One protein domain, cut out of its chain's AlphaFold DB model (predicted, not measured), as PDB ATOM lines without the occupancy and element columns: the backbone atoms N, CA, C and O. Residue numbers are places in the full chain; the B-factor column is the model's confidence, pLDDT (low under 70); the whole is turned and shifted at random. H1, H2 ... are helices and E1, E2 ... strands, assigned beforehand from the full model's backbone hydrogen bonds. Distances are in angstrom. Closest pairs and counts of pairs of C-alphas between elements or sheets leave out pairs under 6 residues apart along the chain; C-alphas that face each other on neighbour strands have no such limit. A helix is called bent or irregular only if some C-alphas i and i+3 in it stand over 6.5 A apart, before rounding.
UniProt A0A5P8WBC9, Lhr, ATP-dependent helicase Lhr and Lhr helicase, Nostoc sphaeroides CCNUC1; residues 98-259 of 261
ATOM      1  N   GLU A  98     152.475 194.462 275.678       95.19
ATOM      2  CA  GLU A  98     153.031 195.415 274.711       95.19
ATOM      3  C   GLU A  98     153.667 196.623 275.405       95.19
ATOM      4  O   GLU A  98     154.750 197.061 275.028       95.19
ATOM      5  N   LEU A  99     153.034 197.135 276.464       96.44
ATOM      6  CA  LEU A  99     153.579 198.249 277.238       96.44
ATOM      7  C   LEU A  99     154.857 197.840 277.977       96.44
ATOM      8  O   LEU A  99     155.827 198.595 277.990       96.44
ATOM      9  N   CYS A 100     154.878 196.654 278.583       95.75
ATOM     10  CA  CYS A 100     156.072 196.155 279.258       95.75
ATOM     11  C   CYS A 100     157.224 195.886 278.283       95.75
ATOM     12  O   CYS A 100     158.367 196.180 278.629       95.75
ATOM     13  N   GLN A 101     156.935 195.426 277.062       93.31
ATOM     14  CA  GLN A 101     157.938 195.292 276.003       93.31
ATOM     15  C   GLN A 101     158.485 196.655 275.563       93.31
ATOM     16  O   GLN A 101     159.695 196.820 275.478       93.31
ATOM     17  N   GLN A 102     157.636 197.675 275.401       95.25
ATOM     18  CA  GLN A 102     158.101 199.038 275.107       95.25
ATOM     19  C   GLN A 102     158.976 199.618 276.230       95.25
ATOM     20  O   GLN A 102     159.982 200.274 275.966       95.25
ATOM     21  N   ILE A 103     158.643 199.340 277.495       95.25
ATOM     22  CA  ILE A 103     159.503 199.698 278.632       95.25
ATOM     23  C   ILE A 103     160.855 198.980 278.518       95.25
ATOM     24  O   ILE A 103     161.897 199.620 278.657       95.25
ATOM     25  N   ALA A 104     160.851 197.679 278.224       93.62
ATOM     26  CA  ALA A 104     162.069 196.898 278.032       93.62
ATOM     27  C   ALA A 104     162.922 197.425 276.862       93.62
ATOM     28  O   ALA A 104     164.143 197.490 276.979       93.62
ATOM     29  N   GLU A 105     162.310 197.846 275.755       93.31
ATOM     30  CA  GLU A 105     162.995 198.465 274.611       93.31
ATOM     31  C   GLU A 105     163.663 199.793 274.998       93.31
ATOM     32  O   GLU A 105     164.824 200.028 274.662       93.31
ATOM     33  N   ILE A 106     162.976 200.648 275.764       94.44
ATOM     34  CA  ILE A 106     163.544 201.914 276.258       94.44
ATOM     35  C   ILE A 106     164.745 201.664 277.180       94.44
ATOM     36  O   ILE A 106     165.735 202.400 277.104       94.44
ATOM     37  N   LEU A 107     164.665 200.634 278.030       94.19
ATOM     38  CA  LEU A 107     165.739 200.230 278.944       94.19
ATOM     39  C   LEU A 107     166.930 199.578 278.222       94.19
ATOM     40  O   LEU A 107     168.054 199.640 278.711       94.19
ATOM     41  N   GLN A 108     166.706 198.971 277.057       91.94
ATOM     42  CA  GLN A 108     167.777 198.420 276.221       91.94
ATOM     43  C   GLN A 108     168.405 199.460 275.288       91.94
ATOM     44  O   GLN A 108     169.560 199.315 274.887       91.94
ATOM     45  N   SER A 109     167.654 200.501 274.931       90.69
ATOM     46  CA  SER A 109     168.121 201.581 274.067       90.69
ATOM     47  C   SER A 109     169.116 202.495 274.782       90.69
ATOM     48  O   SER A 109     168.975 202.786 275.963       90.69
ATOM     49  N   GLU A 110     170.086 203.022 274.039       88.12
ATOM     50  CA  GLU A 110     170.997 204.086 274.498       88.12
ATOM     51  C   GLU A 110     170.503 205.486 274.106       88.12
ATOM     52  O   GLU A 110     171.107 206.495 274.460       88.12
ATOM     53  N   SER A 111     169.394 205.571 273.367       89.19
ATOM     54  CA  SER A 111     168.885 206.847 272.864       89.19
ATOM     55  C   SER A 111     168.380 207.724 274.005       89.19
ATOM     56  O   SER A 111     167.709 207.247 274.927       89.19
ATOM     57  N   THR A 112     168.670 209.019 273.935       86.88
ATOM     58  CA  THR A 112     168.084 210.006 274.843       86.88
ATOM     59  C   THR A 112     166.620 210.247 274.487       86.88
ATOM     60  O   THR A 112     166.201 210.097 273.335       86.88
ATOM     61  N   ILE A 113     165.817 210.614 275.483       92.69
ATOM     62  CA  ILE A 113     164.400 210.916 275.276       92.69
ATOM     63  C   ILE A 113     164.243 212.435 275.191       92.69
ATOM     64  O   ILE A 113     164.499 213.153 276.149       92.69
ATOM     65  N   ALA A 114     163.802 212.943 274.039       92.50
ATOM     66  CA  ALA A 114     163.828 214.382 273.751       92.50
ATOM     67  C   ALA A 114     163.001 215.256 274.717       92.50
ATOM     68  O   ALA A 114     163.265 216.447 274.843       92.50
ATOM     69  N   TYR A 115     161.988 214.684 275.372       94.69
ATOM     70  CA  TYR A 115     161.044 215.414 276.222       94.69
ATOM     71  C   TYR A 115     161.325 215.301 277.730       94.69
ATOM     72  O   TYR A 115     160.528 215.816 278.515       94.69
ATOM     73  N   ILE A 116     162.408 214.633 278.154       95.00
ATOM     74  CA  ILE A 116     162.770 214.529 279.578       95.00
ATOM     75  C   ILE A 116     163.903 215.493 279.943       95.00
ATOM     76  O   ILE A 116     164.743 215.836 279.114       95.00
ATOM     77  N   ASP A 117     163.926 215.941 281.199       95.75
ATOM     78  CA  ASP A 117     165.009 216.783 281.707       95.75
ATOM     79  C   ASP A 117     166.274 215.975 282.055       95.75
ATOM     80  O   ASP A 117     166.264 214.744 282.138       95.75
ATOM     81  N   ALA A 118     167.379 216.682 282.305       93.69
ATOM     82  CA  ALA A 118     168.668 216.063 282.607       93.69
ATOM     83  C   ALA A 118     168.656 215.198 283.880       93.69
ATOM     84  O   ALA A 118     169.363 214.197 283.938       93.69
ATOM     85  N   LYS A 119     167.857 215.547 284.900       95.31
ATOM     86  CA  LYS A 119     167.773 214.747 286.136       95.31
ATOM     87  C   LYS A 119     167.056 213.429 285.872       95.31
ATOM     88  O   LYS A 119     167.461 212.393 286.385       95.31
ATOM     89  N   THR A 120     166.015 213.474 285.050       94.56
ATOM     90  CA  THR A 120     165.252 212.300 284.627       94.56
ATOM     91  C   THR A 120     166.102 211.388 283.745       94.56
ATOM     92  O   THR A 120     166.046 210.174 283.911       94.56
ATOM     93  N   GLN A 121     166.931 211.957 282.861       94.19
ATOM     94  CA  GLN A 121     167.867 211.186 282.036       94.19
ATOM     95  C   GLN A 121     168.890 210.427 282.895       94.19
ATOM     96  O   GLN A 121     169.089 209.243 282.661       94.19
ATOM     97  N   VAL A 122     169.454 211.055 283.938       94.25
ATOM     98  CA  VAL A 122     170.369 210.370 284.874       94.25
ATOM     99  C   VAL A 122     169.696 209.164 285.530       94.25
ATOM    100  O   VAL A 122     170.255 208.074 285.518       94.25
ATOM    101  N   VAL A 123     168.471 209.331 286.040       95.06
ATOM    102  CA  VAL A 123     167.717 208.221 286.647       95.06
ATOM    103  C   VAL A 123     167.429 207.121 285.620       95.06
ATOM    104  O   VAL A 123     167.542 205.940 285.932       95.06
ATOM    105  N   LEU A 124     167.068 207.480 284.384       95.06
ATOM    106  CA  LEU A 124     166.859 206.503 283.314       95.06
ATOM    107  C   LEU A 124     168.142 205.719 283.007       95.06
ATOM    108  O   LEU A 124     168.080 204.502 282.845       95.06
ATOM    109  N   ASP A 125     169.287 206.393 282.944       94.44
ATOM    110  CA  ASP A 125     170.572 205.761 282.652       94.44
ATOM    111  C   ASP A 125     171.022 204.824 283.787       94.44
ATOM    112  O   ASP A 125     171.582 203.764 283.504       94.44
ATOM    113  N   GLU A 126     170.692 205.134 285.047       94.38
ATOM    114  CA  GLU A 126     170.851 204.204 286.178       94.38
ATOM    115  C   GLU A 126     170.031 202.920 285.960       94.38
ATOM    116  O   GLU A 126     170.580 201.818 285.997       94.38
ATOM    117  N   TYR A 127     168.740 203.038 285.622       93.56
ATOM    118  CA  TYR A 127     167.906 201.865 285.322       93.56
ATOM    119  C   TYR A 127     168.412 201.063 284.118       93.56
ATOM    120  O   TYR A 127     168.354 199.832 284.133       93.56
ATOM    121  N   ARG A 128     168.902 201.736 283.069       94.50
ATOM    122  CA  ARG A 128     169.502 201.080 281.897       94.50
ATOM    123  C   ARG A 128     170.745 200.295 282.288       94.50
ATOM    124  O   ARG A 128     170.873 199.146 281.881       94.50
ATOM    125  N   SER A 129     171.628 200.890 283.088       92.50
ATOM    126  CA  SER A 129     172.835 200.223 283.583       92.50
ATOM    127  C   SER A 129     172.497 198.944 284.354       92.50
ATOM    128  O   SER A 129     173.108 197.904 284.113       92.50
ATOM    129  N   ASP A 130     171.496 199.002 285.233       90.62
ATOM    130  CA  ASP A 130     171.135 197.874 286.097       90.62
ATOM    131  C   ASP A 130     170.387 196.760 285.350       90.62
ATOM    132  O   ASP A 130     170.604 195.574 285.608       90.62
ATOM    133  N   LEU A 131     169.477 197.124 284.440       91.50
ATOM    134  CA  LEU A 131     168.509 196.184 283.868       91.50
ATOM    135  C   LEU A 131     168.866 195.700 282.465       91.50
ATOM    136  O   LEU A 131     168.490 194.587 282.106       91.50
ATOM    137  N   ARG A 132     169.594 196.479 281.659       90.31
ATOM    138  CA  ARG A 132     169.906 196.098 280.271       90.31
ATOM    139  C   ARG A 132     170.591 194.730 280.143       90.31
ATOM    140  O   ARG A 132     170.148 193.965 279.279       90.31
ATOM    141  N   PRO A 133     171.579 194.356 280.985       87.19
ATOM    142  CA  PRO A 133     172.183 193.022 280.919       87.19
ATOM    143  C   PRO A 133     171.178 191.889 281.176       87.19
ATOM    144  O   PRO A 133     171.340 190.787 280.666       87.19
ATOM    145  N   LEU A 134     170.119 192.169 281.939       87.06
ATOM    146  CA  LEU A 134     169.105 191.197 282.364       87.06
ATOM    147  C   LEU A 134     167.974 191.030 281.347       87.06
ATOM    148  O   LEU A 134     167.195 190.091 281.442       87.06
ATOM    149  N   ILE A 135     167.859 191.957 280.397       85.31
ATOM    150  CA  ILE A 135     166.820 191.942 279.362       85.31
ATOM    151  C   ILE A 135     167.385 191.438 278.027       85.31
ATOM    152  O   ILE A 135     166.687 190.757 277.284       85.31
ATOM    153  N   THR A 136     168.642 191.773 277.718       74.19
ATOM    154  CA  THR A 136     169.221 191.567 276.375       74.19
ATOM    155  C   THR A 136     169.521 190.095 276.080       74.19
ATOM    156  O   THR A 136     169.402 189.645 274.943       74.19
ATOM    157  N   GLU A 137     169.911 189.329 277.098       67.44
ATOM    158  CA  GLU A 137     170.268 187.919 276.957       67.44
ATOM    159  C   GLU A 137     169.210 187.045 277.631       67.44
ATOM    160  O   GLU A 137     169.008 187.120 278.843       67.44
ATOM    161  N   VAL A 138     168.559 186.167 276.857       66.75
ATOM    162  CA  VAL A 138     167.498 185.275 277.364       66.75
ATOM    163  C   VAL A 138     168.001 184.439 278.549       66.75
ATOM    164  O   VAL A 138     167.306 184.329 279.559       66.75
ATOM    165  N   GLN A 139     169.235 183.927 278.475       61.00
ATOM    166  CA  GLN A 139     169.868 183.160 279.556       61.00
ATOM    167  C   GLN A 139     170.164 184.010 280.808       61.00
ATOM    168  O   GLN A 139     170.073 183.498 281.922       61.00
ATOM    169  N   SER A 140     170.438 185.308 280.643       61.66
ATOM    170  CA  SER A 140     170.737 186.248 281.738       61.66
ATOM    171  C   SER A 140     169.484 186.871 282.363       61.66
ATOM    172  O   SER A 140     169.573 187.547 283.390       61.66
ATOM    173  N   SER A 141     168.300 186.595 281.803       84.88
ATOM    174  CA  SER A 141     167.017 187.003 282.389       84.88
ATOM    175  C   SER A 141     166.720 186.318 283.723       84.88
ATOM    176  O   SER A 141     165.927 186.836 284.511       84.88
ATOM    177  N   ILE A 142     167.374 185.186 284.006       90.19
ATOM    178  CA  ILE A 142     167.269 184.457 285.270       90.19
ATOM    179  C   ILE A 142     168.532 184.700 286.102       90.19
ATOM    180  O   ILE A 142     169.592 184.136 285.845       90.19
ATOM    181  N   GLN A 143     168.400 185.493 287.159       90.25
ATOM    182  CA  GLN A 143     169.433 185.660 288.174       90.25
ATOM    183  C   GLN A 143     169.234 184.618 289.273       90.25
ATOM    184  O   GLN A 143     168.138 184.485 289.827       90.25
ATOM    185  N   LEU A 144     170.295 183.883 289.603       88.31
ATOM    186  CA  LEU A 144     170.328 182.985 290.752       88.31
ATOM    187  C   LEU A 144     171.058 183.664 291.910       88.31
ATOM    188  O   LEU A 144     172.219 184.051 291.785       88.31
ATOM    189  N   GLU A 145     170.374 183.785 293.038       87.00
ATOM    190  CA  GLU A 145     170.936 184.181 294.327       87.00
ATOM    191  C   GLU A 145     170.972 182.960 295.264       87.00
ATOM    192  O   GLU A 145     170.494 181.878 294.923       87.00
ATOM    193  N   THR A 146     171.547 183.106 296.460       81.12
ATOM    194  CA  THR A 146     171.722 181.991 297.408       81.12
ATOM    195  C   THR A 146     170.400 181.369 297.879       81.12
ATOM    196  O   THR A 146     170.357 180.169 298.121       81.12
ATOM    197  N   ASP A 147     169.337 182.166 298.020       82.81
ATOM    198  CA  ASP A 147     168.037 181.755 298.578       82.81
ATOM    199  C   ASP A 147     166.853 181.984 297.623       82.81
ATOM    200  O   ASP A 147     165.699 181.702 297.964       82.81
ATOM    201  N   ARG A 148     167.113 182.531 296.430       90.25
ATOM    202  CA  ARG A 148     166.066 182.917 295.482       90.25
ATOM    203  C   ARG A 148     166.550 182.984 294.047       90.25
ATOM    204  O   ARG A 148     167.733 183.149 293.775       90.25
ATOM    205  N   SER A 149     165.595 182.970 293.129       92.88
ATOM    206  CA  SER A 149     165.799 183.347 291.739       92.88
ATOM    207  C   SER A 149     164.928 184.541 291.360       92.88
ATOM    208  O   SER A 149     163.765 184.638 291.769       92.88
ATOM    209  N   LEU A 150     165.502 185.458 290.585       93.75
ATOM    210  CA  LEU A 150     164.784 186.545 289.932       93.75
ATOM    211  C   LEU A 150     164.729 186.268 288.438       93.75
ATOM    212  O   LEU A 150     165.767 186.150 287.798       93.75
ATOM    213  N   TRP A 151     163.523 186.211 287.888       93.94
ATOM    214  CA  TRP A 151     163.310 186.075 286.454       93.94
ATOM    215  C   TRP A 151     162.707 187.359 285.887       93.94
ATOM    216  O   TRP A 151     161.542 187.665 286.148       93.94
ATOM    217  N   TRP A 152     163.504 188.117 285.138       94.88
ATOM    218  CA  TRP A 152     163.135 189.376 284.491       94.88
ATOM    219  C   TRP A 152     162.465 189.115 283.144       94.88
ATOM    220  O   TRP A 152     163.121 188.917 282.130       94.88
ATOM    221  N   THR A 153     161.137 189.099 283.134       93.94
ATOM    222  CA  THR A 153     160.353 188.718 281.954       93.94
ATOM    223  C   THR A 153     159.904 189.904 281.111       93.94
ATOM    224  O   THR A 153     159.732 189.761 279.905       93.94
ATOM    225  N   PHE A 154     159.620 191.052 281.743       95.06
ATOM    226  CA  PHE A 154     158.919 192.180 281.110       95.06
ATOM    227  C   PHE A 154     157.666 191.752 280.324       95.06
ATOM    228  O   PHE A 154     157.286 192.373 279.331       95.06
ATOM    229  N   ALA A 155     156.999 190.688 280.778       95.31
ATOM    230  CA  ALA A 155     155.871 190.096 280.066       95.31
ATOM    231  C   ALA A 155     154.511 190.696 280.467       95.31
ATOM    232  O   ALA A 155     153.467 190.311 279.947       95.31
ATOM    233  N   GLY A 156     154.498 191.655 281.392       96.44
ATOM    234  CA  GLY A 156     153.265 192.234 281.899       96.44
ATOM    235  C   GLY A 156     152.603 191.385 282.977       96.44
ATOM    236  O   GLY A 156     152.991 190.257 283.294       96.44
ATOM    237  N   GLY A 157     151.596 191.986 283.598       95.50
ATOM    238  CA  GLY A 157     151.050 191.500 284.853       95.50
ATOM    239  C   GLY A 157     150.336 190.158 284.727       95.50
ATOM    240  O   GLY A 157     150.587 189.272 285.541       95.50
ATOM    241  N   GLN A 158     149.479 189.988 283.715       96.94
ATOM    242  CA  GLN A 158     148.697 188.755 283.543       96.94
ATOM    243  C   GLN A 158     149.588 187.553 283.210       96.94
ATOM    244  O   GLN A 158     149.473 186.498 283.836       96.94
ATOM    245  N   ILE A 159     150.544 187.727 282.293       97.50
ATOM    246  CA  ILE A 159     151.492 186.670 281.922       97.50
ATOM    247  C   ILE A 159     152.332 186.268 283.142       97.50
ATOM    248  O   ILE A 159     152.430 185.083 283.456       97.50
ATOM    249  N   ASN A 160     152.852 187.228 283.913       97.31
ATOM    250  CA  ASN A 160     153.658 186.919 285.099       97.31
ATOM    251  C   ASN A 160     152.862 186.254 286.232       97.31
ATOM    252  O   ASN A 160     153.383 185.358 286.897       97.31
ATOM    253  N   HIS A 161     151.602 186.642 286.450       96.56
ATOM    254  CA  HIS A 161     150.728 185.951 287.408       96.56
ATOM    255  C   HIS A 161     150.407 184.529 286.951       96.56
ATOM    256  O   HIS A 161     150.355 183.609 287.764       96.56
ATOM    257  N   THR A 162     150.249 184.334 285.647       97.31
ATOM    258  CA  THR A 162     150.026 183.014 285.065       97.31
ATOM    259  C   THR A 162     151.239 182.106 285.243       97.31
ATOM    260  O   THR A 162     151.101 180.994 285.753       97.31
ATOM    261  N   LEU A 163     152.436 182.606 284.911       96.69
ATOM    262  CA  LEU A 163     153.705 181.911 285.142       96.69
ATOM    263  C   LEU A 163     153.865 181.529 286.611       96.69
ATOM    264  O   LEU A 163     154.224 180.393 286.907       96.69
ATOM    265  N   LYS A 164     153.536 182.441 287.534       96.75
ATOM    266  CA  LYS A 164     153.549 182.157 288.972       96.75
ATOM    267  C   LYS A 164     152.731 180.904 289.298       96.75
ATOM    268  O   LYS A 164     153.270 179.995 289.922       96.75
ATOM    269  N   TYR A 165     151.460 180.837 288.898       96.62
ATOM    270  CA  TYR A 165     150.624 179.687 289.257       96.62
ATOM    271  C   TYR A 165     151.041 178.402 288.533       96.62
ATOM    272  O   TYR A 165     150.960 177.328 289.125       96.62
ATOM    273  N   GLY A 166     151.528 178.501 287.292       95.94
ATOM    274  CA  GLY A 166     152.081 177.352 286.574       95.94
ATOM    275  C   GLY A 166     153.302 176.759 287.280       95.94
ATOM    276  O   GLY A 166     153.351 175.555 287.513       95.94
ATOM    277  N   LEU A 167     154.238 177.604 287.720       95.19
ATOM    278  CA  LEU A 167     155.409 177.171 288.488       95.19
ATOM    279  C   LEU A 167     155.011 176.554 289.839       95.19
ATOM    280  O   LEU A 167     155.569 175.542 290.246       95.19
ATOM    281  N   GLN A 168     154.009 177.109 290.523       95.31
ATOM    282  CA  GLN A 168     153.553 176.575 291.813       95.31
ATOM    283  C   GLN A 168     152.862 175.204 291.710       95.31
ATOM    284  O   GLN A 168     152.746 174.509 292.713       95.31
ATOM    285  N   PHE A 169     152.412 174.782 290.523       94.06
ATOM    286  CA  PHE A 169     151.686 173.517 290.367       94.06
ATOM    287  C   PHE A 169     152.529 172.277 290.716       94.06
ATOM    288  O   PHE A 169     152.006 171.303 291.257       94.06
ATOM    289  N   HIS A 170     153.834 172.313 290.432       87.75
ATOM    290  CA  HIS A 170     154.764 171.207 290.703       87.75
ATOM    291  C   HIS A 170     155.816 171.526 291.767       87.75
ATOM    292  O   HIS A 170     156.632 170.665 292.103       87.75
ATOM    293  N   HIS A 171     155.795 172.741 292.312       90.25
ATOM    294  CA  HIS A 171     156.819 173.218 293.225       90.25
ATOM    295  C   HIS A 171     156.197 173.925 294.424       90.25
ATOM    296  O   HIS A 171     155.343 174.793 294.270       90.25
ATOM    297  N   ASP A 172     156.706 173.632 295.620       90.00
ATOM    298  CA  ASP A 172     156.361 174.360 296.849       90.00
ATOM    299  C   ASP A 172     157.152 175.678 296.965       90.00
ATOM    300  O   ASP A 172     157.686 176.048 298.008       90.00
ATOM    301  N   TRP A 173     157.320 176.371 295.836       93.62
ATOM    302  CA  TRP A 173     158.047 177.630 295.790       93.62
ATOM    303  C   TRP A 173     157.143 178.778 296.201       93.62
ATOM    304  O   TRP A 173     155.995 178.928 295.757       93.62
ATOM    305  N   LYS A 174     157.715 179.679 296.990       94.31
ATOM    306  CA  LYS A 174     157.087 180.955 297.274       94.31
ATOM    307  C   LYS A 174     157.406 181.910 296.136       94.31
ATOM    308  O   LYS A 174     158.537 182.363 295.983       94.31
ATOM    309  N   ILE A 175     156.384 182.224 295.343       95.56
ATOM    310  CA  ILE A 175     156.531 183.051 294.147       95.56
ATOM    311  C   ILE A 175     155.726 184.339 294.282       95.56
ATOM    312  O   ILE A 175     154.515 184.327 294.528       95.56
ATOM    313  N   THR A 176     156.397 185.468 294.078       93.88
ATOM    314  CA  THR A 176     155.761 186.779 293.915       93.88
ATOM    315  C   THR A 176     156.027 187.303 292.515       93.88
ATOM    316  O   THR A 176     157.158 187.230 292.041       93.88
ATOM    317  N   SER A 177     155.004 187.853 291.871       93.94
ATOM    318  CA  SER A 177     155.065 188.386 290.511       93.94
ATOM    319  C   SER A 177     154.663 189.858 290.490       93.94
ATOM    320  O   SER A 177     153.705 190.251 291.158       93.94
ATOM    321  N   ASP A 178     155.366 190.654 289.691       93.56
ATOM    322  CA  ASP A 178     154.940 191.993 289.277       93.56
ATOM    323  C   ASP A 178     154.866 192.066 287.739       93.56
ATOM    324  O   ASP A 178     154.817 191.038 287.068       93.56
ATOM    325  N   ASN A 179     154.806 193.267 287.161       95.69
ATOM    326  CA  ASN A 179     154.711 193.454 285.708       95.69
ATOM    327  C   ASN A 179     156.014 193.146 284.946       95.69
ATOM    328  O   ASN A 179     155.983 192.952 283.732       95.69
ATOM    329  N   PHE A 180     157.154 193.119 285.636       94.94
ATOM    330  CA  PHE A 180     158.485 193.037 285.037       94.94
ATOM    331  C   PHE A 180     159.228 191.756 285.400       94.94
ATOM    332  O   PHE A 180     160.091 191.334 284.632       94.94
ATOM    333  N   LYS A 181     158.910 191.127 286.534       95.06
ATOM    334  CA  LYS A 181     159.625 189.942 287.003       95.06
ATOM    335  C   LYS A 181     158.810 188.992 287.871       95.06
ATOM    336  O   LYS A 181     157.782 189.346 288.458       95.06
ATOM    337  N   LEU A 182     159.357 187.790 288.015       95.75
ATOM    338  CA  LEU A 182     159.023 186.837 289.063       95.75
ATOM    339  C   LEU A 182     160.181 186.752 290.061       95.75
ATOM    340  O   LEU A 182     161.346 186.697 289.681       95.75
ATOM    341  N   LYS A 183     159.847 186.712 291.349       96.19
ATOM    342  CA  LYS A 183     160.768 186.364 292.432       96.19
ATOM    343  C   LYS A 183     160.336 185.023 293.006       96.19
ATOM    344  O   LYS A 183     159.187 184.895 293.428       96.19
ATOM    345  N   ILE A 184     161.251 184.064 293.013       96.12
ATOM    346  CA  ILE A 184     161.004 182.651 293.310       96.12
ATOM    347  C   ILE A 184     161.925 182.249 294.465       96.12
ATOM    348  O   ILE A 184     163.141 182.324 294.329       96.12
ATOM    349  N   GLU A 185     161.360 181.860 295.604       94.50
ATOM    350  CA  GLU A 185     162.094 181.449 296.811       94.50
ATOM    351  C   GLU A 185     161.784 179.972 297.121       94.50
ATOM    352  O   GLU A 185     160.608 179.591 297.170       94.50
ATOM    353  N   GLY A 186     162.813 179.147 297.340       89.31
ATOM    354  CA  GLY A 186     162.659 177.737 297.725       89.31
ATOM    355  C   GLY A 186     163.930 176.894 297.553       89.31
ATOM    356  O   GLY A 186     164.761 177.181 296.697       89.31
ATOM    357  N   ASP A 187     164.051 175.818 298.335       81.62
ATOM    358  CA  ASP A 187     165.277 175.002 298.446       81.62
ATOM    359  C   ASP A 187     165.689 174.281 297.146       81.62
ATOM    360  O   ASP A 187     166.842 173.890 296.980       81.62
ATOM    361  N   SER A 188     164.754 174.090 296.212       82.56
ATOM    362  CA  SER A 188     164.972 173.407 294.925       82.56
ATOM    363  C   SER A 188     165.006 174.352 293.719       82.56
ATOM    364  O   SER A 188     164.989 173.896 292.569       82.56
ATOM    365  N   VAL A 189     165.028 175.667 293.957       87.25
ATOM    366  CA  VAL A 189     165.090 176.667 292.888       87.25
ATOM    367  C   VAL A 189     166.497 176.679 292.297       87.25
ATOM    368  O   VAL A 189     167.478 176.964 292.975       87.25
ATOM    369  N   GLY A 190     166.598 176.388 291.005       86.62
ATOM    370  CA  GLY A 190     167.845 176.452 290.255       86.62
ATOM    371  C   GLY A 190     167.574 176.543 288.763       86.62
ATOM    372  O   GLY A 190     166.447 176.338 288.312       86.62
ATOM    373  N   TYR A 191     168.612 176.832 287.977       86.12
ATOM    374  CA  TYR A 191     168.462 176.996 286.528       86.12
ATOM    375  C   TYR A 191     167.833 175.756 285.877       86.12
ATOM    376  O   TYR A 191     166.858 175.867 285.148       86.12
ATOM    377  N   ALA A 192     168.324 174.556 286.204       87.94
ATOM    378  CA  ALA A 192     167.813 173.317 285.621       87.94
ATOM    379  C   ALA A 192     166.333 173.057 285.954       87.94
ATOM    380  O   ALA A 192     165.575 172.658 285.072       87.94
ATOM    381  N   THR A 193     165.907 173.291 287.203       90.19
ATOM    382  CA  THR A 193     164.508 173.081 287.613       90.19
ATOM    383  C   THR A 193     163.582 174.114 286.980       90.19
ATOM    384  O   THR A 193     162.514 173.747 286.492       90.19
ATOM    385  N   LEU A 194     164.017 175.375 286.894       89.81
ATOM    386  CA  LEU A 194     163.282 176.436 286.204       89.81
ATOM    387  C   LEU A 194     163.153 176.165 284.705       89.81
ATOM    388  O   LEU A 194     162.043 176.221 284.185       89.81
ATOM    389  N   SER A 195     164.238 175.809 284.017       89.25
ATOM    390  CA  SER A 195     164.210 175.507 282.579       89.25
ATOM    391  C   SER A 195     163.277 174.341 282.252       89.25
ATOM    392  O   SER A 195     162.540 174.391 281.267       89.25
ATOM    393  N   LEU A 196     163.244 173.310 283.103       90.88
ATOM    394  CA  LEU A 196     162.343 172.166 282.935       90.88
ATOM    395  C   LEU A 196     160.874 172.580 283.119       90.88
ATOM    396  O   LEU A 196     160.028 172.234 282.291       90.88
ATOM    397  N   ALA A 197     160.574 173.383 284.144       91.88
ATOM    398  CA  ALA A 197     159.231 173.918 284.368       91.88
ATOM    399  C   ALA A 197     158.778 174.855 283.228       91.88
ATOM    400  O   ALA A 197     157.645 174.761 282.754       91.88
ATOM    401  N   ILE A 198     159.675 175.710 282.723       91.69
ATOM    402  CA  ILE A 198     159.436 176.579 281.558       91.69
ATOM    403  C   ILE A 198     159.099 175.745 280.317       91.69
ATOM    404  O   ILE A 198     158.128 176.045 279.616       91.69
ATOM    405  N   ALA A 199     159.853 174.673 280.057       91.44
ATOM    406  CA  ALA A 199     159.610 173.798 278.914       91.44
ATOM    407  C   ALA A 199     158.228 173.126 278.982       91.44
ATOM    408  O   ALA A 199     157.521 173.073 277.976       91.44
ATOM    409  N   GLN A 200     157.802 172.677 280.169       92.44
ATOM    410  CA  GLN A 200     156.464 172.110 280.380       92.44
ATOM    411  C   GLN A 200     155.361 173.149 280.111       92.44
ATOM    412  O   GLN A 200     154.441 172.896 279.326       92.44
ATOM    413  N   MET A 201     155.496 174.345 280.694       94.44
ATOM    414  CA  MET A 201     154.535 175.450 280.561       94.44
ATOM    415  C   MET A 201     154.456 176.051 279.150       94.44
ATOM    416  O   MET A 201     153.480 176.723 278.820       94.44
ATOM    417  N   SER A 202     155.453 175.808 278.297       93.94
ATOM    418  CA  SER A 202     155.470 176.283 276.903       93.94
ATOM    419  C   SER A 202     154.466 175.560 275.991       93.94
ATOM    420  O   SER A 202     154.332 175.916 274.818       93.94
ATOM    421  N   THR A 203     153.770 174.536 276.501       94.19
ATOM    422  CA  THR A 203     152.811 173.715 275.751       94.19
ATOM    423  C   THR A 203     151.382 173.913 276.256       94.19
ATOM    424  O   THR A 203     151.156 174.052 277.458       94.19
ATOM    425  N   SER A 204     150.389 173.880 275.360       94.94
ATOM    426  CA  SER A 204     148.975 173.991 275.758       94.94
ATOM    427  C   SER A 204     148.513 172.814 276.624       94.94
ATOM    428  O   SER A 204     147.737 173.007 277.557       94.94
ATOM    429  N   ALA A 205     149.068 171.620 276.390       95.88
ATOM    430  CA  ALA A 205     148.747 170.401 277.133       95.88
ATOM    431  C   ALA A 205     148.924 170.554 278.656       95.88
ATOM    432  O   ALA A 205     148.126 170.021 279.431       95.88
ATOM    433  N   PHE A 206     149.932 171.318 279.095       95.81
ATOM    434  CA  PHE A 206     150.139 171.615 280.513       95.81
ATOM    435  C   PHE A 206     148.939 172.361 281.121       95.81
ATOM    436  O   PHE A 206     148.433 171.968 282.173       95.81
ATOM    437  N   TRP A 207     148.451 173.401 280.440       95.56
ATOM    438  CA  TRP A 207     147.372 174.276 280.917       95.56
ATOM    439  C   TRP A 207     145.972 173.672 280.745       95.56
ATOM    440  O   TRP A 207     145.056 173.994 281.500       95.56
ATOM    441  N   GLU A 208     145.796 172.783 279.769       94.69
ATOM    442  CA  GLU A 208     144.524 172.111 279.471       94.69
ATOM    443  C   GLU A 208     144.251 170.906 280.387       94.69
ATOM    444  O   GLU A 208     143.129 170.399 280.445       94.69
ATOM    445  N   THR A 209     145.252 170.449 281.142       95.94
ATOM    446  CA  THR A 209     145.096 169.309 282.049       95.94
ATOM    447  C   THR A 209     144.160 169.660 283.225       95.94
ATOM    448  O   THR A 209     144.395 170.652 283.925       95.94
ATOM    449  N   PRO A 210     143.148 168.821 283.555       95.25
ATOM    450  CA  PRO A 210     142.205 169.102 284.647       95.25
ATOM    451  C   PRO A 210     142.845 169.269 286.033       95.25
ATOM    452  O   PRO A 210     142.255 169.870 286.930       95.25
ATOM    453  N   ALA A 211     144.025 168.688 286.259       95.50
ATOM    454  CA  ALA A 211     144.778 168.866 287.499       95.50
ATOM    455  C   ALA A 211     145.334 170.296 287.620       95.50
ATOM    456  O   ALA A 211     145.076 170.952 288.628       95.50
ATOM    457  N   THR A 212     145.992 170.796 286.571       95.12
ATOM    458  CA  THR A 212     146.537 172.158 286.501       95.12
ATOM    459  C   THR A 212     145.437 173.203 286.666       95.12
ATOM    460  O   THR A 212     145.545 174.090 287.507       95.12
ATOM    461  N   GLN A 213     144.324 173.060 285.939       93.50
ATOM    462  CA  GLN A 213     143.202 174.003 286.022       93.50
ATOM    463  C   GLN A 213     142.603 174.076 287.430       93.50
ATOM    464  O   GLN A 213     142.399 175.165 287.963       93.50
ATOM    465  N   ARG A 214     142.363 172.919 288.065       93.44
ATOM    466  CA  ARG A 214     141.833 172.870 289.438       93.44
ATOM    467  C   ARG A 214     142.794 173.492 290.442       93.44
ATOM    468  O   ARG A 214     142.342 174.212 291.330       93.44
ATOM    469  N   PHE A 215     144.093 173.241 290.292       95.12
ATOM    470  CA  PHE A 215     145.100 173.861 291.140       95.12
ATOM    471  C   PHE A 215     145.074 175.383 291.006       95.12
ATOM    472  O   PHE A 215     144.878 176.064 292.010       95.12
ATOM    473  N   ILE A 216     145.180 175.918 289.785       94.31
ATOM    474  CA  ILE A 216     145.207 177.367 289.548       94.31
ATOM    475  C   ILE A 216     143.957 178.034 290.134       94.31
ATOM    476  O   ILE A 216     144.083 178.995 290.890       94.31
ATOM    477  N   LEU A 217     142.765 177.490 289.861       91.31
ATOM    478  CA  LEU A 217     141.507 178.029 290.388       91.31
ATOM    479  C   LEU A 217     141.472 178.049 291.922       91.31
ATOM    480  O   LEU A 217     140.966 179.007 292.498       91.31
ATOM    481  N   SER A 218     142.046 177.039 292.587       91.38
ATOM    482  CA  SER A 218     142.129 176.989 294.057       91.38
ATOM    483  C   SER A 218     143.085 178.022 294.664       91.38
ATOM    484  O   SER A 218     142.976 178.329 295.847       91.38
ATOM    485  N   GLN A 219     144.025 178.543 293.868       91.19
ATOM    486  CA  GLN A 219     145.017 179.532 294.298       91.19
ATOM    487  C   GLN A 219     144.600 180.974 293.980       91.19
ATOM    488  O   GLN A 219     145.278 181.915 294.406       91.19
ATOM    489  N   LEU A 220     143.515 181.171 293.223       88.88
ATOM    490  CA  LEU A 220     143.067 182.506 292.851       88.88
ATOM    491  C   LEU A 220     142.613 183.296 294.090       88.88
ATOM    492  O   LEU A 220     141.817 182.803 294.888       88.88
ATOM    493  N   PRO A 221     143.081 184.544 294.255       83.62
ATOM    494  CA  PRO A 221     142.676 185.385 295.367       83.62
ATOM    495  C   PRO A 221     141.220 185.834 295.214       83.62
ATOM    496  O   PRO A 221     140.724 186.044 294.107       83.62
ATOM    497  N   GLU A 222     140.556 186.101 296.335       78.06
ATOM    498  CA  GLU A 222     139.191 186.639 296.365       78.06
ATOM    499  C   GLU A 222     139.144 188.144 296.028       78.06
ATOM    500  O   GLU A 222     138.689 188.983 296.814       78.06
ATOM    501  N   TYR A 223     139.646 188.529 294.853       80.19
ATOM    502  CA  TYR A 223     139.565 189.915 294.404       80.19
ATOM    503  C   TYR A 223     138.124 190.321 294.127       80.19
ATOM    504  O   TYR A 223     137.370 189.618 293.457       80.19
ATOM    505  N   ARG A 224     137.761 191.509 294.617       75.44
ATOM    506  CA  ARG A 224     136.494 192.179 294.310       75.44
ATOM    507  C   ARG A 224     136.731 193.191 293.198       75.44
ATOM    508  O   ARG A 224     136.968 194.365 293.467       75.44
ATOM    509  N   LEU A 225     136.691 192.713 291.960       81.31
ATOM    510  CA  LEU A 225     136.935 193.516 290.758       81.31
ATOM    511  C   LEU A 225     135.731 194.382 290.391       81.31
ATOM    512  O   LEU A 225     135.866 195.445 289.793       81.31
ATOM    513  N   SER A 226     134.538 193.930 290.772       80.94
ATOM    514  CA  SER A 226     133.294 194.659 290.569       80.94
ATOM    515  C   SER A 226     132.387 194.521 291.776       80.94
ATOM    516  O   SER A 226     132.285 193.463 292.401       80.94
ATOM    517  N   LYS A 227     131.635 195.582 292.073       75.81
ATOM    518  CA  LYS A 227     130.586 195.527 293.092       75.81
ATOM    519  C   LYS A 227     129.506 194.495 292.770       75.81
ATOM    520  O   LYS A 227     128.925 193.960 293.710       75.81
ATOM    521  N   PHE A 228     129.281 194.172 291.492       83.12
ATOM    522  CA  PHE A 228     128.295 193.179 291.047       83.12
ATOM    523  C   PHE A 228     128.734 191.737 291.296       83.12
ATOM    524  O   PHE A 228     127.884 190.855 291.409       83.12
ATOM    525  N   GLN A 229     130.035 191.502 291.471       84.56
ATOM    526  CA  GLN A 229     130.603 190.173 291.699       84.56
ATOM    527  C   GLN A 229     129.975 189.472 292.914       84.56
ATOM    528  O   GLN A 229     129.745 188.268 292.888       84.56
ATOM    529  N   ARG A 230     129.561 190.232 293.940       81.88
ATOM    530  CA  ARG A 230     128.863 189.695 295.127       81.88
ATOM    531  C   ARG A 230     127.527 189.006 294.807       81.88
ATOM    532  O   ARG A 230     127.060 188.183 295.591       81.88
ATOM    533  N   ALA A 231     126.890 189.363 293.691       85.44
ATOM    534  CA  ALA A 231     125.632 188.773 293.246       85.44
ATOM    535  C   ALA A 231     125.832 187.652 292.218       85.44
ATOM    536  O   ALA A 231     124.869 186.944 291.922       85.44
ATOM    537  N   LEU A 232     127.053 187.458 291.707       86.06
ATOM    538  CA  LEU A 232     127.349 186.379 290.775       86.06
ATOM    539  C   LEU A 232     127.327 185.013 291.490       86.06
ATOM    540  O   LEU A 232     127.640 184.913 292.689       86.06
ATOM    541  N   PRO A 233     126.928 183.947 290.775       89.19
ATOM    542  CA  PRO A 233     127.326 182.583 291.097       89.19
ATOM    543  C   PRO A 233     128.851 182.461 291.206       89.19
ATOM    544  O   PRO A 233     129.584 183.163 290.512       89.19
ATOM    545  N   GLU A 234     129.319 181.557 292.065       85.62
ATOM    546  CA  GLU A 234     130.746 181.385 292.371       85.62
ATOM    547  C   GLU A 234     131.592 181.125 291.119       85.62
ATOM    548  O   GLU A 234     132.616 181.773 290.934       85.62
ATOM    549  N   VAL A 235     131.097 180.282 290.205       87.69
ATOM    550  CA  VAL A 235     131.776 179.949 288.942       87.69
ATOM    551  C   VAL A 235     132.090 181.200 288.115       87.69
ATOM    552  O   VAL A 235     133.226 181.377 287.690       87.69
ATOM    553  N   TYR A 236     131.131 182.115 287.951       89.06
ATOM    554  CA  TYR A 236     131.337 183.344 287.175       89.06
ATOM    555  C   TYR A 236     132.177 184.388 287.919       89.06
ATOM    556  O   TYR A 236     132.861 185.199 287.299       89.06
ATOM    557  N   SER A 237     132.142 184.384 289.255       87.38
ATOM    558  CA  SER A 237     133.052 185.205 290.060       87.38
ATOM    559  C   SER A 237     134.502 184.749 289.880       87.38
ATOM    560  O   SER A 237     135.381 185.586 289.683       87.38
ATOM    561  N   LEU A 238     134.746 183.436 289.911       86.56
ATOM    562  CA  LEU A 238     136.064 182.851 289.660       86.56
ATOM    563  C   LEU A 238     136.521 183.094 288.220       86.56
ATOM    564  O   LEU A 238     137.666 183.483 288.015       86.56
ATOM    565  N   GLU A 239     135.629 182.949 287.240       89.25
ATOM    566  CA  GLU A 239     135.913 183.266 285.836       89.25
ATOM    567  C   GLU A 239     136.334 184.733 285.663       89.25
ATOM    568  O   GLU A 239     137.325 185.019 284.998       89.25
ATOM    569  N   MET A 240     135.643 185.671 286.320       90.38
ATOM    570  CA  MET A 240     135.999 187.090 286.266       90.38
ATOM    571  C   MET A 240     137.400 187.359 286.834       90.38
ATOM    572  O   MET A 240     138.162 188.125 286.247       90.38
ATOM    573  N   VAL A 241     137.751 186.732 287.962       90.19
ATOM    574  CA  VAL A 241     139.094 186.851 288.557       90.19
ATOM    575  C   VAL A 241     140.146 186.191 287.666       90.19
ATOM    576  O   VAL A 241     141.209 186.769 287.454       90.19
ATOM    577  N   SER A 242     139.834 185.021 287.108       91.81
ATOM    578  CA  SER A 242     140.683 184.301 286.158       91.81
ATOM    579  C   SER A 242     140.999 185.171 284.942       91.81
ATOM    580  O   SER A 242     142.166 185.407 284.660       91.81
ATOM    581  N   ASN A 243     139.983 185.741 284.290       91.88
ATOM    582  CA  ASN A 243     140.144 186.594 283.105       91.88
ATOM    583  C   ASN A 243     140.875 187.912 283.389       91.88
ATOM    584  O   ASN A 243     141.353 188.560 282.466       91.88
ATOM    585  N   TYR A 244     140.909 188.349 284.647       91.69
ATOM    586  CA  TYR A 244     141.637 189.548 285.044       91.69
ATOM    587  C   TYR A 244     143.112 189.269 285.344       91.69
ATOM    588  O   TYR A 244     143.947 190.148 285.153       91.69
ATOM    589  N   LEU A 245     143.432 188.082 285.868       93.12
ATOM    590  CA  LEU A 245     144.778 187.746 286.339       93.12
ATOM    591  C   LEU A 245     145.567 186.855 285.391       93.12
ATOM    592  O   LEU A 245     146.790 186.831 285.508       93.12
ATOM    593  N   LEU A 246     144.900 186.087 284.535       95.69
ATOM    594  CA  LEU A 246     145.511 184.979 283.815       95.69
ATOM    595  C   LEU A 246     145.464 185.180 282.300       95.69
ATOM    596  O   LEU A 246     144.450 185.586 281.745       95.69
ATOM    597  N   ASP A 247     146.552 184.798 281.639       96.81
ATOM    598  CA  ASP A 247     146.722 184.820 280.189       96.81
ATOM    599  C   ASP A 247     147.566 183.610 279.744       96.81
ATOM    600  O   ASP A 247     148.775 183.702 279.512       96.81
ATOM    601  N   MET A 248     146.924 182.437 279.664       96.25
ATOM    602  CA  MET A 248     147.578 181.192 279.223       96.25
ATOM    603  C   MET A 248     148.101 181.287 277.781       96.25
ATOM    604  O   MET A 248     149.252 180.903 277.546       96.25
ATOM    605  N   PRO A 249     147.321 181.803 276.804       95.81
ATOM    606  CA  PRO A 249     147.821 181.992 275.443       95.81
ATOM    607  C   PRO A 249     149.036 182.928 275.394       95.81
ATOM    608  O   PRO A 249     150.005 182.636 274.686       95.81
ATOM    609  N   GLY A 250     149.015 184.012 276.176       95.56
ATOM    610  CA  GLY A 250     150.124 184.949 276.322       95.56
ATOM    611  C   GLY A 250     151.380 184.289 276.881       95.56
ATOM    612  O   GLY A 250     152.453 184.474 276.311       95.56
ATOM    613  N   VAL A 251     151.258 183.444 277.915       96.12
ATOM    614  CA  VAL A 251     152.385 182.649 278.437       96.12
ATOM    615  C   VAL A 251     152.976 181.741 277.367       96.12
ATOM    616  O   VAL A 251     154.181 181.789 277.132       96.12
ATOM    617  N   ILE A 252     152.152 180.942 276.687       95.56
ATOM    618  CA  ILE A 252     152.635 180.010 275.657       95.56
ATOM    619  C   ILE A 252     153.377 180.777 274.556       95.56
ATOM    620  O   ILE A 252     154.464 180.370 274.141       95.56
ATOM    621  N   LYS A 253     152.822 181.905 274.095       94.25
ATOM    622  CA  LYS A 253     153.471 182.762 273.096       94.25
ATOM    623  C   LYS A 253     154.790 183.333 273.622       94.25
ATOM    624  O   LYS A 253     155.802 183.233 272.936       94.25
ATOM    625  N   PHE A 254     154.787 183.896 274.829       93.56
ATOM    626  CA  PHE A 254     155.959 184.503 275.459       93.56
ATOM    627  C   PHE A 254     157.111 183.505 275.627       93.56
ATOM    628  O   PHE A 254     158.235 183.804 275.225       93.56
ATOM    629  N   LEU A 255     156.837 182.308 276.153       92.25
ATOM    630  CA  LEU A 255     157.866 181.288 276.372       92.25
ATOM    631  C   LEU A 255     158.411 180.715 275.062       92.25
ATOM    632  O   LEU A 255     159.602 180.435 274.965       92.25
ATOM    633  N   ASN A 256     157.574 180.583 274.028       89.56
ATOM    634  CA  ASN A 256     158.036 180.105 272.724       89.56
ATOM    635  C   ASN A 256     158.883 181.136 271.961       89.56
ATOM    636  O   ASN A 256     159.719 180.728 271.160       89.56
ATOM    637  N   LEU A 257     158.688 182.437 272.206       85.31
ATOM    638  CA  LEU A 257     159.547 183.499 271.665       85.31
ATOM    639  C   LEU A 257     160.897 183.585 272.391       85.31
ATOM    640  O   LEU A 257     161.888 183.962 271.778       85.31
ATOM    641  N   ASN A 258     160.930 183.220 273.674       75.38
ATOM    642  CA  ASN A 258     162.090 183.360 274.557       75.38
ATOM    643  C   ASN A 258     162.640 181.998 275.005       75.38
ATOM    644  O   ASN A 258     162.964 181.814 276.180       75.38
ATOM    645  N   LYS A 259     162.701 181.011 274.103       66.50
ATOM    646  CA  LYS A 259     163.251 179.698 274.459       66.50
ATOM    647  C   LYS A 259     164.706 179.848 274.904       66.50
ATOM    648  O   LYS A 259     165.529 180.389 274.174       66.50
TER     649      LYS A 259
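AT A GLANCE: This is residues 98 to 259 of the 261 residues of the protein "Lhr, ATP-dependent helicase Lhr and Lhr helicase" of Nostoc sphaeroides CCNUC1 (UniProt A0A5P8WBC9). A small four-stranded antiparallel sheet has H4 packed along one face, and H7, H9 and H10 pack on H4 at large angles. Toward one end of the long axis H1 and H2 form an arm, and toward the opposite end lie H8 and H9. The 162 printed residues include ten named helices and four strands, ordered H1 H2 H3 E1 E2 H4 E3 E4 H5 H6 H7 H8 H9 H10, with sheet order E1 E2 E4 E3 and class mixed. The whole is only just compact, close to loose, with a radius of gyration of the C-alphas of 17.8 A and spans of 54 by 41 by 27 A.

HOW THE PARTS SIT: E1, residues 142 to 144, and E2, residues 148 to 152, form an antiparallel hairpin, with N 143 and O 150 2.8 A apart, within hydrogen-bond range. E4, residues 181 to 185, is antiparallel to E2, with N 149 and O 184 at 2.8 A. E3, residues 174 to 177, forms a hairpin with E4, with N 183 and O 176 at 2.8 A. H4, residues 157 to 168, is on the sheet at a height of 7.8 A, over E3 and along the strands, at 7 degrees to E3 on the local plane: two layers, with a helix on one face. E2, H4 and E3 form a split strand-helix-strand unit, E4 standing between its two strands, with a right-handed crossover. H4 is the hub. With residues 159 to 163 alone it touches H10, residues 248 to 257, about perpendicular at 89 degrees, closest C-alphas Ile 159 and Val 251, 5.4 A. With residues 165 to 166 alone it touches H7, residues 210 to 219, closest C-alphas Tyr 165 and Ile 216, 5.9 A. H9, residues 234 to 245, touches H4 with residues 244 to 245 alone, closest C-alphas Gln 158 and Leu 245, 4.9 A. H5, residues 191 to 201, only just touches H4, with 3 pairs of C-alphas within 8 A, the closest Leu 167 and Ala 197, 6.5 A. H6, residues 204 to 208, is close to H10 but not clearly touching, and H8, residues 227 to 231, likewise to H9. H2, residues 118 to 136, only grazes the sheet, and H3, residues 138 to 141, touches H2 only at the corner. H1, residues 98 to 108, touches H2 about perpendicular at 79 degrees, closest C-alphas Leu 107 and Arg 128, 4.9 A. Every O i to N i+4 pair is within hydrogen-bond range in H1, H4, H5, H6, H7, H9 and H10; H2 has 13 of 15, H8 0 of 1 but 1 of 2 O i to N i+3 pairs, and H3 is too short.

IN THESE COORDINATES: H1 begins at C-alpha 98, (153.031, 195.415, 274.711), and H10 ends at C-alpha 257, (159.547, 183.499, 271.665). H2 is 25.3 A long and irregular, with C-alphas 130 and 133 7.2 A apart. H4 measures 16.7 A, H9 16.5 A and E4 13.2 A.

THE WHOLE: The C-alphas farthest apart, of Ala 118 and Pro 210, are 53.9 A apart. The printed part has no cut and no long link. Mean pLDDT of the printed part is 90.6; residues 137 to 140 and 259 are under 70.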